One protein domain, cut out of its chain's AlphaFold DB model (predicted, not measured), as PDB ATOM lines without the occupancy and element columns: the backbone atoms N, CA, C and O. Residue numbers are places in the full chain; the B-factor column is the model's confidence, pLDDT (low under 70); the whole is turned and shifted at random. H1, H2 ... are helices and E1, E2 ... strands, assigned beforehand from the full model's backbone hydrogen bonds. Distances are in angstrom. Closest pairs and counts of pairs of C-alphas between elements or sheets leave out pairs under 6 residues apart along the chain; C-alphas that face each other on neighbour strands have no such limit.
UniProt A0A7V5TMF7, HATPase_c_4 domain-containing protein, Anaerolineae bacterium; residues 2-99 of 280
ATOM      1  N   GLU A   2     138.338 112.965 164.013       59.12
ATOM      2  CA  GLU A   2     139.263 114.110 163.899       59.12
ATOM      3  C   GLU A   2     140.589 113.970 164.661       59.12
ATOM      4  O   GLU A   2     141.624 114.358 164.134       59.12
ATOM      5  N   LEU A   3     140.610 113.376 165.862       56.47
ATOM      6  CA  LEU A   3     141.840 113.308 166.670       56.47
ATOM      7  C   LEU A   3     142.914 112.372 166.075       56.47
ATOM      8  O   LEU A   3     144.111 112.621 166.208       56.47
ATOM      9  N   LEU A   4     142.483 111.301 165.399       60.16
ATOM     10  CA  LEU A   4     143.361 110.373 164.673       60.16
ATOM     11  C   LEU A   4     143.940 111.039 163.420       60.16
ATOM     12  O   LEU A   4     145.143 110.955 163.185       60.16
ATOM     13  N   ALA A   5     143.108 111.776 162.679       66.62
ATOM     14  CA  ALA A   5     143.553 112.586 161.547       66.62
ATOM     15  C   ALA A   5     144.501 113.718 161.989       66.62
ATOM     16  O   ALA A   5     145.499 114.000 161.326       66.62
ATOM     17  N   LEU A   6     144.240 114.334 163.145       65.69
ATOM     18  CA  LEU A   6     145.111 115.335 163.751       65.69
ATOM     19  C   LEU A   6     146.468 114.734 164.141       65.69
ATOM     20  O   LEU A   6     147.494 115.281 163.745       65.69
ATOM     21  N   ARG A   7     146.489 113.591 164.841       62.19
ATOM     22  CA  ARG A   7     147.733 112.874 165.182       62.19
ATOM     23  C   ARG A   7     148.557 112.537 163.943       62.19
ATOM     24  O   ARG A   7     149.757 112.789 163.938       62.19
ATOM     25  N   GLN A   8     147.913 112.029 162.896       68.25
ATOM     26  CA  GLN A   8     148.586 111.674 161.650       68.25
ATOM     27  C   GLN A   8     149.234 112.898 160.988       68.25
ATOM     28  O   GLN A   8     150.409 112.865 160.639       68.25
ATOM     29  N   ARG A   9     148.523 114.031 160.912       72.31
ATOM     30  CA  ARG A   9     149.086 115.272 160.349       72.31
ATOM     31  C   ARG A   9     150.191 115.889 161.205       72.31
ATOM     32  O   ARG A   9     151.056 116.562 160.654       72.31
ATOM     33  N   ILE A  10     150.177 115.683 162.522       69.62
ATOM     34  CA  ILE A  10     151.267 116.116 163.412       69.62
ATOM     35  C   ILE A  10     152.527 115.300 163.133       69.62
ATOM     36  O   ILE A  10     153.591 115.885 162.954       69.62
ATOM     37  N   ILE A  11     152.398 113.974 163.023       71.25
ATOM     38  CA  ILE A  11     153.506 113.074 162.661       71.25
ATOM     39  C   ILE A  11     154.070 113.436 161.279       71.25
ATOM     40  O   ILE A  11     155.278 113.399 161.070       71.25
ATOM     41  N   GLU A  12     153.207 113.851 160.352       80.06
ATOM     42  CA  GLU A  12     153.588 114.284 159.004       80.06
ATOM     43  C   GLU A  12     154.105 115.734 158.921       80.06
ATOM     44  O   GLU A  12     154.430 116.197 157.829       80.06
ATOM     45  N   GLY A  13     154.163 116.479 160.035       72.06
ATOM     46  CA  GLY A  13     154.619 117.877 160.059       72.06
ATOM     47  C   GLY A  13     153.686 118.872 159.349       72.06
ATOM     48  O   GLY A  13     154.106 119.969 158.993       72.06
ATOM     49  N   ARG A  14     152.421 118.499 159.125       77.88
ATOM     50  CA  ARG A  14     151.407 119.272 158.378       77.88
ATOM     51  C   ARG A  14     150.343 119.917 159.265       77.88
ATOM     52  O   ARG A  14     149.423 120.549 158.754       77.88
ATOM     53  N   ALA A  15     150.418 119.725 160.578       75.00
ATOM     54  CA  ALA A  15     149.478 120.339 161.504       75.00
ATOM     55  C   ALA A  15     149.727 121.846 161.613       75.00
ATOM     56  O   ALA A  15     150.852 122.295 161.839       75.00
ATOM     57  N   SER A  16     148.666 122.634 161.483       71.69
ATOM     58  CA  SER A  16     148.727 124.072 161.721       71.69
ATOM     59  C   SER A  16     149.022 124.379 163.195       71.69
ATOM     60  O   SER A  16     148.772 123.574 164.096       71.69
ATOM     61  N   ARG A  17     149.497 125.599 163.476       63.97
ATOM     62  CA  ARG A  17     149.729 126.068 164.852       63.97
ATOM     63  C   ARG A  17     148.480 125.934 165.736       63.97
ATOM     64  O   ARG A  17     148.599 125.536 166.888       63.97
ATOM     65  N   GLN A  18     147.293 126.228 165.202       59.72
ATOM     66  CA  GLN A  18     146.018 126.081 165.923       59.72
ATOM     67  C   GLN A  18     145.693 124.624 166.260       59.72
ATOM     68  O   GLN A  18     145.093 124.337 167.288       59.72
ATOM     69  N   GLU A  19     146.080 123.696 165.396       63.56
ATOM     70  CA  GLU A  19     145.839 122.266 165.567       63.56
ATOM     71  C   GLU A  19     146.805 121.638 166.574       63.56
ATOM     72  O   GLU A  19     146.396 120.810 167.386       63.56
ATOM     73  N   LEU A  20     148.061 122.092 166.586       64.88
ATOM     74  CA  LEU A  20     149.032 121.745 167.625       64.88
ATOM     75  C   LEU A  20     148.589 122.270 168.997       64.88
ATOM     76  O   LEU A  20     148.590 121.512 169.962       64.88
ATOM     77  N   LEU A  21     148.150 123.532 169.082       63.62
ATOM     78  CA  LEU A  21     147.620 124.112 170.325       63.62
ATOM     79  C   LEU A  21     146.393 123.345 170.834       63.62
ATOM     80  O   LEU A  21     146.342 123.009 172.017       63.62
ATOM     81  N   ARG A  22     145.464 122.981 169.937       63.94
ATOM     82  CA  ARG A  22     144.320 122.122 170.268       63.94
ATOM     83  C   ARG A  22     144.752 120.746 170.782       63.94
ATOM     84  O   ARG A  22     144.152 120.267 171.737       63.94
ATOM     85  N   LEU A  23     145.796 120.121 170.219       64.88
ATOM     86  CA  LEU A  23     146.324 118.851 170.743       64.88
ATOM     87  C   LEU A  23     146.883 119.015 172.166       64.88
ATOM     88  O   LEU A  23     146.586 118.200 173.035       64.88
ATOM     89  N   PHE A  24     147.692 120.045 172.413       62.72
ATOM     90  CA  PHE A  24     148.295 120.258 173.731       62.72
ATOM     91  C   PHE A  24     147.259 120.608 174.810       62.72
ATOM     92  O   PHE A  24     147.402 120.168 175.952       62.72
ATOM     93  N   GLN A  25     146.194 121.330 174.453       59.94
ATOM     94  CA  GLN A  25     145.040 121.544 175.333       59.94
ATOM     95  C   GLN A  25     144.218 120.267 175.537       59.94
ATOM     96  O   GLN A  25     143.806 119.975 176.653       59.94
ATOM     97  N   ALA A  26     144.003 119.477 174.481       59.50
ATOM     98  CA  ALA A  26     143.334 118.178 174.555       59.50
ATOM     99  C   ALA A  26     144.079 117.172 175.447       59.50
ATOM    100  O   ALA A  26     143.452 116.276 176.005       59.50
ATOM    101  N   ALA A  27     145.399 117.317 175.558       55.62
ATOM    102  CA  ALA A  27     146.252 116.569 176.475       55.62
ATOM    103  C   ALA A  27     146.327 117.199 177.881       55.62
ATOM    104  O   ALA A  27     147.177 116.791 178.669       55.62
ATOM    105  N   GLU A  28     145.509 118.222 178.169       55.38
ATOM    106  CA  GLU A  28     145.468 118.967 179.441       55.38
ATOM    107  C   GLU A  28     146.851 119.504 179.875       55.38
ATOM    108  O   GLU A  28     147.109 119.764 181.045       55.38
ATOM    109  N   SER A  29     147.764 119.673 178.911       52.12
ATOM    110  CA  SER A  29     149.183 119.975 179.141       52.12
ATOM    111  C   SER A  29     149.533 121.450 178.892       52.12
ATOM    112  O   SER A  29     150.688 121.842 179.051       52.12
ATOM    113  N   LEU A  30     148.554 122.284 178.510       57.56
ATOM    114  CA  LEU A  30     148.688 123.738 178.375       57.56
ATOM    115  C   LEU A  30     147.436 124.453 178.907       57.56
ATOM    116  O   LEU A  30     146.389 124.433 178.260       57.56
ATOM    117  N   PHE A  31     147.575 125.150 180.038       69.56
ATOM    118  CA  PHE A  31     146.637 126.194 180.470       69.56
ATOM    119  C   PHE A  31     146.869 127.417 179.584       69.56
ATOM    120  O   PHE A  31     147.786 128.206 179.819       69.56
ATOM    121  N   PHE A  32     146.124 127.531 178.485       77.19
ATOM    122  CA  PHE A  32     146.378 128.583 177.502       77.19
ATOM    123  C   PHE A  32     146.220 129.972 178.120       77.19
ATOM    124  O   PHE A  32     147.032 130.849 177.838       77.19
ATOM    125  N   GLU A  33     145.267 130.152 179.030       81.06
ATOM    126  CA  GLU A  33     145.052 131.396 179.766       81.06
ATOM    127  C   GLU A  33     146.246 131.810 180.646       81.06
ATOM    128  O   GLU A  33     146.402 132.988 180.951       81.06
ATOM    129  N   GLU A  34     147.131 130.877 181.006       86.25
ATOM    130  CA  GLU A  34     148.367 131.148 181.746       86.25
ATOM    131  C   GLU A  34     149.541 131.603 180.853       86.25
ATOM    132  O   GLU A  34     150.633 131.886 181.371       86.25
ATOM    133  N   THR A  35     149.346 131.655 179.529       89.44
ATOM    134  CA  THR A  35     150.358 132.108 178.562       89.44
ATOM    135  C   THR A  35     150.667 133.586 178.770       89.44
ATOM    136  O   THR A  35     149.754 134.398 178.914       89.44
ATOM    137  N   LEU A  36     151.955 133.935 178.752       91.31
ATOM    138  CA  LEU A  36     152.412 135.320 178.837       91.31
ATOM    139  C   LEU A  36     152.084 136.105 177.567       91.31
ATOM    140  O   LEU A  36     152.365 135.650 176.456       91.31
ATOM    141  N   VAL A  37     151.570 137.316 177.751       92.94
ATOM    142  CA  VAL A  37     151.410 138.307 176.688       92.94
ATOM    143  C   VAL A  37     152.642 139.203 176.712       92.94
ATOM    144  O   VAL A  37     152.679 140.201 177.418       92.94
ATOM    145  N   LEU A  38     153.689 138.808 175.984       89.38
ATOM    146  CA  LEU A  38     155.007 139.464 176.056       89.38
ATOM    147  C   LEU A  38     154.991 140.919 175.582       89.38
ATOM    148  O   LEU A  38     155.825 141.712 175.996       89.38
ATOM    149  N   GLN A  39     154.044 141.266 174.712       91.12
ATOM    150  CA  GLN A  39     153.835 142.631 174.239       91.12
ATOM    151  C   GLN A  39     153.025 143.504 175.214       91.12
ATOM    152  O   GLN A  39     152.793 144.666 174.908       91.12
ATOM    153  N   ALA A  40     152.546 142.937 176.324       94.56
ATOM    154  CA  ALA A  40     151.802 143.649 177.351       94.56
ATOM    155  C   ALA A  40     152.644 143.807 178.620       94.56
ATOM    156  O   ALA A  40     153.515 142.988 178.937       94.56
ATOM    157  N   THR A  41     152.322 144.851 179.365       93.81
ATOM    158  CA  THR A  41     152.927 145.227 180.639       93.81
ATOM    159  C   THR A  41     151.855 145.312 181.726       93.81
ATOM    160  O   THR A  41     150.666 145.105 181.479       93.81
ATOM    161  N   VAL A  42     152.263 145.614 182.958       92.50
ATOM    162  CA  VAL A  42     151.322 145.844 184.065       92.50
ATOM    163  C   VAL A  42     150.423 147.062 183.804       92.50
ATOM    164  O   VAL A  42     149.276 147.064 184.244       92.50
ATOM    165  N   ASP A  43     150.889 148.056 183.043       94.38
ATOM    166  CA  ASP A  43     150.127 149.280 182.756       94.38
ATOM    167  C   ASP A  43     148.904 149.028 181.857       94.38
ATOM    168  O   ASP A  43     147.909 149.763 181.923       94.38
ATOM    169  N   ASP A  44     148.939 147.942 181.081       96.62
ATOM    170  CA  ASP A  44     147.815 147.466 180.272       96.62
ATOM    171  C   ASP A  44     146.685 146.864 181.127       96.62
ATOM    172  O   ASP A  44     145.585 146.623 180.621       96.62
ATOM    173  N   LEU A  45     146.924 146.641 182.424       96.81
ATOM    174  CA  LEU A  45     145.909 146.225 183.387       96.81
ATOM    175  C   LEU A  45     145.245 147.437 184.055       96.81
ATOM    176  O   LEU A  45     145.874 148.435 184.424       96.81
ATOM    177  N   ASP A  46     143.940 147.332 184.279       96.06
ATOM    178  CA  ASP A  46     143.194 148.218 185.157       96.06
ATOM    179  C   ASP A  46     143.281 147.719 186.604       96.06
ATOM    180  O   ASP A  46     142.396 147.036 187.123       96.06
ATOM    181  N   LEU A  47     144.370 148.092 187.280       92.62
ATOM    182  CA  LEU A  47     144.594 147.730 188.683       92.62
ATOM    183  C   LEU A  47     143.498 148.254 189.624       92.62
ATOM    184  O   LEU A  47     143.264 147.662 190.670       92.62
ATOM    185  N   ARG A  48     142.772 149.319 189.250       92.38
ATOM    186  CA  ARG A  48     141.646 149.815 190.058       92.38
ATOM    187  C   ARG A  48     140.453 148.870 189.987       92.38
ATOM    188  O   ARG A  48     139.742 148.713 190.978       92.38
ATOM    189  N   ASP A  49     140.213 148.266 188.822       92.56
ATOM    190  CA  ASP A  49     139.183 147.238 188.669       92.56
ATOM    191  C   ASP A  49     139.567 145.959 189.421       92.56
ATOM    192  O   ASP A  49     138.736 145.399 190.133       92.56
ATOM    193  N   PHE A  50     140.842 145.562 189.355       93.69
ATOM    194  CA  PHE A  50     141.368 144.444 190.141       93.69
ATOM    195  C   PHE A  50     141.208 144.665 191.655       93.69
ATOM    196  O   PHE A  50     140.603 143.837 192.331       93.69
ATOM    197  N   ASP A  51     141.651 145.807 192.182       90.69
ATOM    198  CA  ASP A  51     141.501 146.165 193.601       90.69
ATOM    199  C   ASP A  51     140.018 146.201 194.026       90.69
ATOM    200  O   ASP A  51     139.628 145.670 195.071       90.69
ATOM    201  N   ARG A  52     139.135 146.762 193.188       90.81
ATOM    202  CA  ARG A  52     137.682 146.715 193.425       90.81
ATOM    203  C   ARG A  52     137.168 145.276 193.496       90.81
ATOM    204  O   ARG A  52     136.410 144.957 194.413       90.81
ATOM    205  N   PHE A  53     137.572 144.418 192.564       92.69
ATOM    206  CA  PHE A  53     137.204 143.005 192.565       92.69
ATOM    207  C   PHE A  53     137.680 142.304 193.846       92.69
ATOM    208  O   PHE A  53     136.891 141.615 194.498       92.69
ATOM    209  N   CYS A  54     138.931 142.526 194.252       90.88
ATOM    210  CA  CYS A  54     139.495 141.969 195.478       90.88
ATOM    211  C   CYS A  54     138.684 142.383 196.710       90.88
ATOM    212  O   CYS A  54     138.236 141.521 197.468       90.88
ATOM    213  N   ARG A  55     138.402 143.679 196.872       89.19
ATOM    214  CA  ARG A  55     137.621 144.182 198.012       89.19
ATOM    215  C   ARG A  55     136.197 143.634 198.053       89.19
ATOM    216  O   ARG A  55     135.699 143.335 199.132       89.19
ATOM    217  N   MET A  56     135.549 143.484 196.897       88.69
ATOM    218  CA  MET A  56     134.168 143.000 196.825       88.69
ATOM    219  C   MET A  56     134.038 141.490 197.058       88.69
ATOM    220  O   MET A  56     133.065 141.061 197.673       88.69
ATOM    221  N   PHE A  57     134.979 140.686 196.552       87.50
ATOM    222  CA  PHE A  57     134.785 139.234 196.417       87.50
ATOM    223  C   PHE A  57     135.861 138.372 197.086       87.50
ATOM    224  O   PHE A  57     135.693 137.158 197.203       87.50
ATOM    225  N   ILE A  58     136.979 138.963 197.511       82.38
ATOM    226  CA  ILE A  58     138.063 138.263 198.216       82.38
ATOM    227  C   ILE A  58     138.153 138.720 199.676       82.38
ATOM    228  O   ILE A  58     138.415 137.891 200.546       82.38
ATOM    229  N   GLY A  59     137.904 140.005 199.937       78.88
ATOM    230  CA  GLY A  59     138.096 140.647 201.237       78.88
ATOM    231  C   GLY A  59     139.438 141.377 201.337       78.88
ATOM    232  O   GLY A  59     140.183 141.476 200.360       78.88
ATOM    233  N   GLU A  60     139.736 141.917 202.519       73.00
ATOM    234  CA  GLU A  60     141.007 142.601 202.775       73.00
ATOM    235  C   GLU A  60     142.189 141.631 202.668       73.00
ATOM    236  O   GLU A  60     142.159 140.514 203.190       73.00
ATOM    237  N   SER A  61     143.255 142.076 202.003       68.50
ATOM    238  CA  SER A  61     144.523 141.359 201.950       68.50
ATOM    239  C   SER A  61     145.631 142.223 202.530       68.50
ATOM    240  O   SER A  61     145.721 143.408 202.232       68.50
ATOM    241  N   ALA A  62     146.507 141.615 203.328       70.44
ATOM    242  CA  ALA A  62     147.741 142.250 203.797       70.44
ATOM    243  C   ALA A  62     148.843 142.282 202.717       70.44
ATOM    244  O   ALA A  62     149.968 142.696 202.987       70.44
ATOM    245  N   VAL A  63     148.537 141.774 201.521       78.25
ATOM    246  CA  VAL A  63     149.448 141.604 200.392       78.25
ATOM    247  C   VAL A  63     149.124 142.665 199.343       78.25
ATOM    248  O   VAL A  63     147.950 142.915 199.081       78.25
ATOM    249  N   ASP A  64     150.149 143.270 198.744       85.31
ATOM    250  CA  ASP A  64     149.961 144.246 197.669       85.31
ATOM    251  C   ASP A  64     149.378 143.616 196.387       85.31
ATOM    252  O   ASP A  64     149.462 142.402 196.156       85.31
ATOM    253  N   ASP A  65     148.800 144.460 195.530       83.50
ATOM    254  CA  ASP A  65     148.127 144.042 194.297       83.50
ATOM    255  C   ASP A  65     149.036 143.232 193.365       83.50
ATOM    256  O   ASP A  65     148.596 142.253 192.758       83.50
ATOM    257  N   GLN A  66     150.318 143.589 193.265       84.94
ATOM    258  CA  GLN A  66     151.255 142.907 192.377       84.94
ATOM    259  C   GLN A  66     151.516 141.476 192.857       84.94
ATOM    260  O   GLN A  66     151.516 140.529 192.059       84.94
ATOM    261  N   GLN A  67     151.700 141.283 194.160       87.06
ATOM    262  CA  GLN A  67     151.875 139.957 194.733       87.06
ATOM    263  C   GLN A  67     150.571 139.140 194.694       87.06
ATOM    264  O   GLN A  67     150.625 137.926 194.470       87.06
ATOM    265  N   LEU A  68     149.396 139.768 194.807       88.56
ATOM    266  CA  LEU A  68     148.109 139.096 194.584       88.56
ATOM    267  C   LEU A  68     147.946 138.611 193.138       88.56
ATOM    268  O   LEU A  68     147.590 137.447 192.926       88.56
ATOM    269  N   LEU A  69     148.271 139.452 192.152       91.25
ATOM    270  CA  LEU A  69     148.271 139.077 190.736       91.25
ATOM    271  C   LEU A  69     149.202 137.884 190.473       91.25
ATOM    272  O   LEU A  69     148.833 136.957 189.747       91.25
ATOM    273  N   LYS A  70     150.381 137.848 191.108       90.94
ATOM    274  CA  LYS A  70     151.309 136.703 191.034       90.94
ATOM    275  C   LYS A  70     150.721 135.440 191.662       90.94
ATOM    276  O   LYS A  70     150.753 134.379 191.039       90.94
ATOM    277  N   ASN A  71     150.135 135.545 192.856       89.50
ATOM    278  CA  ASN A  71     149.511 134.413 193.555       89.50
ATOM    279  C   ASN A  71     148.380 133.781 192.729       89.50
ATOM    280  O   ASN A  71     148.195 132.565 192.745       89.50
ATOM    281  N   TRP A  72     147.656 134.601 191.967       89.50
ATOM    282  CA  TRP A  72     146.590 134.167 191.063       89.50
ATOM    283  C   TRP A  72     147.079 133.739 189.674       89.50
ATOM    284  O   TRP A  72     146.267 133.380 188.822       89.50
ATOM    285  N   ARG A  73     148.397 133.755 189.433       92.12
ATOM    286  CA  ARG A  73     149.020 133.476 188.127       92.12
ATOM    287  C   ARG A  73     148.521 134.404 187.009       92.12
ATOM    288  O   ARG A  73     148.510 134.026 185.838       92.12
ATOM    289  N   LEU A  74     148.118 135.619 187.373       94.56
ATOM    290  CA  LEU A  74     147.747 136.696 186.454       94.56
ATOM    291  C   LEU A  74     148.978 137.496 186.005       94.56
ATOM    292  O   LEU A  74     148.997 138.061 184.918       94.56
ATOM    293  N   LEU A  75     150.044 137.480 186.799       95.00
ATOM    294  CA  LEU A  75     151.318 138.105 186.465       95.00
ATOM    295  C   LEU A  75     152.448 137.089 186.633       95.00
ATOM    296  O   LEU A  75     152.488 136.376 187.639       95.00
ATOM    297  N   LYS A  76     153.363 137.005 185.662       92.31
ATOM    298  CA  LYS A  76     154.567 136.163 185.761       92.31
ATOM    299  C   LYS A  76     155.804 136.944 185.344       92.31
ATOM    300  O   LYS A  76     155.727 137.874 184.548       92.31
ATOM    301  N   GLU A  77     156.935 136.546 185.904       91.06
ATOM    302  CA  GLU A  77     158.235 137.131 185.597       91.06
ATOM    303  C   GLU A  77     158.907 136.363 184.458       91.06
ATOM    304  O   GLU A  77     158.877 135.127 184.432       91.06
ATOM    305  N   ARG A  78     159.515 137.090 183.523       88.50
ATOM    306  CA  ARG A  78     160.350 136.543 182.459       88.50
ATOM    307  C   ARG A  78     161.445 137.546 182.126       88.50
ATOM    308  O   ARG A  78     161.160 138.715 181.929       88.50
ATOM    309  N   ASP A  79     162.688 137.075 182.067       88.94
ATOM    310  CA  ASP A  79     163.851 137.892 181.694       88.94
ATOM    311  C   ASP A  79     164.009 139.179 182.547       88.94
ATOM    312  O   ASP A  79     164.545 140.181 182.089       88.94
ATOM    313  N   GLY A  80     163.566 139.137 183.814       87.88
ATOM    314  CA  GLY A  80     163.612 140.263 184.758       87.88
ATOM    315  C   GLY A  80     162.441 141.247 184.654       87.88
ATOM    316  O   GLY A  80     162.383 142.197 185.433       87.88
ATOM    317  N   GLU A  81     161.493 141.013 183.744       89.31
ATOM    318  CA  GLU A  81     160.305 141.843 183.545       89.31
ATOM    319  C   GLU A  81     159.017 141.089 183.904       89.31
ATOM    320  O   GLU A  81     158.914 139.862 183.794       89.31
ATOM    321  N   TYR A  82     158.009 141.834 184.361       92.38
ATOM    322  CA  TYR A  82     156.697 141.289 184.695       92.38
ATOM    323  C   TYR A  82     155.738 141.433 183.521       92.38
ATOM    324  O   TYR A  82     155.439 142.545 183.087       92.38
ATOM    325  N   HIS A  83     155.182 140.307 183.079       94.88
ATOM    326  CA  HIS A  83     154.207 140.263 181.998       94.88
ATOM    327  C   HIS A  83     152.873 139.688 182.477       94.88
ATOM    328  O   HIS A  83     152.851 138.693 183.221       94.88
ATOM    329  N   PRO A  84     151.744 140.274 182.044       97.00
ATOM    330  CA  PRO A  84     150.434 139.721 182.318       97.00
ATOM    331  C   PRO A  84     150.223 138.424 181.531       97.00
ATOM    332  O   PRO A  84     150.734 138.227 180.423       97.00
ATOM    333  N   THR A  85     149.442 137.520 182.111       96.62
ATOM    334  CA  THR A  85     148.934 136.351 181.392       96.62
ATOM    335  C   THR A  85     147.694 136.710 180.575       96.62
ATOM    336  O   THR A  85     147.065 137.750 180.788       96.62
ATOM    337  N   LEU A  86     147.298 135.839 179.645       95.69
ATOM    338  CA  LEU A  86     146.049 136.008 178.896       95.69
ATOM    339  C   LEU A  86     144.834 136.131 179.827       95.69
ATOM    340  O   LEU A  86     143.968 136.964 179.575       95.69
ATOM    341  N   ALA A  87     144.785 135.366 180.922       96.81
ATOM    342  CA  ALA A  87     143.741 135.491 181.936       96.81
ATOM    343  C   ALA A  87     143.690 136.903 182.538       96.81
ATOM    344  O   ALA A  87     142.606 137.455 182.702       96.81
ATOM    345  N   ALA A  88     144.846 137.505 182.833       97.50
ATOM    346  CA  ALA A  88     144.916 138.848 183.404       97.50
ATOM    347  C   ALA A  88     144.401 139.907 182.437       97.50
ATOM    348  O   ALA A  88     143.574 140.731 182.815       97.50
ATOM    349  N   ILE A  89     144.826 139.823 181.174       98.12
ATOM    350  CA  ILE A  89     144.337 140.700 180.111       98.12
ATOM    351  C   ILE A  89     142.826 140.539 179.927       98.12
ATOM    352  O   ILE A  89     142.111 141.528 179.846       98.12
ATOM    353  N   LEU A  90     142.307 139.313 179.898       98.12
ATOM    354  CA  LEU A  90     140.878 139.069 179.701       98.12
ATOM    355  C   LEU A  90     140.019 139.531 180.888       98.12
ATOM    356  O   LEU A  90     138.912 140.025 180.685       98.12
ATOM    357  N   LEU A  91     140.499 139.367 182.121       97.81
ATOM    358  CA  LEU A  91     139.741 139.715 183.325       97.81
ATOM    359  C   LEU A  91     139.841 141.197 183.691       97.81
ATOM    360  O   LEU A  91     138.838 141.764 184.111       97.81
ATOM    361  N   PHE A  92     141.024 141.797 183.532       97.69
ATOM    362  CA  PHE A  92     141.357 143.122 184.067       97.69
ATOM    363  C   PHE A  92     142.153 143.994 183.086       97.69
ATOM    364  O   PHE A  92     142.684 145.022 183.485       97.69
ATOM    365  N   GLY A  93     142.291 143.613 181.814       97.50
ATOM    366  CA  GLY A  93     142.960 144.446 180.813       97.50
ATOM    367  C   GLY A  93     142.130 145.679 180.456       97.50
ATOM    368  O   GLY A  93     140.912 145.596 180.332       97.50
ATOM    369  N   ARG A  94     142.777 146.824 180.234       97.44
ATOM    370  CA  ARG A  94     142.092 148.057 179.800       97.44
ATOM    371  C   ARG A  94     141.424 147.878 178.437       97.44
ATOM    372  O   ARG A  94     140.271 148.257 178.255       97.44
ATOM    373  N   GLU A  95     142.144 147.248 177.510       96.56
ATOM    374  CA  GLU A  95     141.693 146.965 176.145       96.56
ATOM    375  C   GLU A  95     142.100 145.538 175.729       96.56
ATOM    376  O   GLU A  95     143.039 145.346 174.951       96.56
ATOM    377  N   PRO A  96     141.413 144.492 176.235       97.31
ATOM    378  CA  PRO A  96     141.831 143.103 176.024       97.31
ATOM    379  C   PRO A  96     141.919 142.711 174.546       97.31
ATOM    380  O   PRO A  96     142.741 141.880 174.149       97.31
ATOM    381  N   GLN A  97     141.088 143.333 173.707       97.50
ATOM    382  CA  GLN A  97     140.999 143.043 172.282       97.50
ATOM    383  C   GLN A  97     142.196 143.560 171.466       97.50
ATOM    384  O   GLN A  97     142.363 143.102 170.337       97.50
ATOM    385  N   LEU A  98     143.075 144.408 172.024       96.94
ATOM    386  CA  LEU A  98     144.377 144.711 171.404       96.94
ATOM    387  C   LEU A  98     145.269 143.461 171.336       96.94
ATOM    388  O   LEU A  98     146.020 143.275 170.379       96.94
ATOM    389  N   PHE A  99     145.147 142.574 172.327       95.50
ATOM    390  CA  PHE A  99     145.931 141.341 172.430       95.50
ATOM    391  C   PHE A  99     145.154 140.111 171.944       95.50
ATOM    392  O   PHE A  99     145.748 139.176 171.404       95.50
TER     393      PHE A  99
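AT A GLANCE: This is residues 2 to 99 of the 280 residues of the protein "HATPase_c_4 domain-containing protein" of Anaerolineae bacterium (UniProt A0A7V5TMF7). The model has two lobes on one long axis: a small pair of helices, H1 and H2, at one end, and a larger head at the other, where the hairpin E1 and E2 and the crossed helices H3, H4 and H5 gather. The long stretch of residues 27 to 46, with no named element, leads from the small lobe into the head. The printed part has 98 residues, with five named helices and two named strands in the order H1 H2 H3 H4 E1 E2 H5; the sheet, E1 - E2, is antiparallel and the class is mostly helix. The whole is loose, with a radius of gyration of the C-alphas of 17.1 A, and is a rod spanning 52 by 25 by 25 A.

IN THESE COORDINATES: Look first at C-alpha 75 at (151.318, 138.105, 186.465), where E1 begins; it runs to residue 78, and E2 returns over residues 81 to 84. H5 follows at residues 86 to 92. Before the strands, H3 covers residues 47 to 57, 15.1 A long, and H4 residues 65 to 71. For the other lobe, find C-alpha 2 at (139.263, 114.110, 163.899); from there H1 runs 14.3 A to residue 11. H2 covers residues 17 to 26, 14.0 A long, and ends at C-alpha 26 at (143.334, 118.178, 174.555).

HOW THE PARTS SIT: Start at the hairpin, where E1 and E2 are antiparallel at 143 degrees; N 76 and O 83 are 3.0 A apart and N 78 and O 81 are 2.8 A apart, both within hydrogen-bond range. The closest C-alphas of H4 and E1 are those of Leu 69 and Leu 75, 5.3 A apart. The closest of E1 and H5 are those of Leu 75 and Ala 88, 7.1 A apart. H3 and H5 only just touch, with 3 pairs of C-alphas within 8 A, the closest being Phe 50 and Phe 92 at 6.2 A; they are about perpendicular at 78 degrees. H3 and H4 also only just touch, with 3 such pairs, the closest being Asp 51 and Asp 65 at 7.0 A, at a steep tilt of 67 degrees, the same way. H1 and H2 only just touch, again with 3 pairs, the closest being Leu 6 and Glu 19 at 7.2 A, at a steep tilt of 61 degrees, opposite ways. Both are apart from H3, H4, H5, E1 and E2. In H1, H2, H3, H4 and H5 every O i to N i+4 pair is within hydrogen-bond range.

THE WHOLE: The two C-alphas farthest apart, those of Glu 12 and Glu 60, are 53.6 A apart. The printed part has no cut. The link from H2 to H3, 20 residues, is long. Check the B-factor column: the mean pLDDT of the printed part is 82.8, and 24 residues are under 70, namely residues 2 to 8, 10, 17 to 31 and 61.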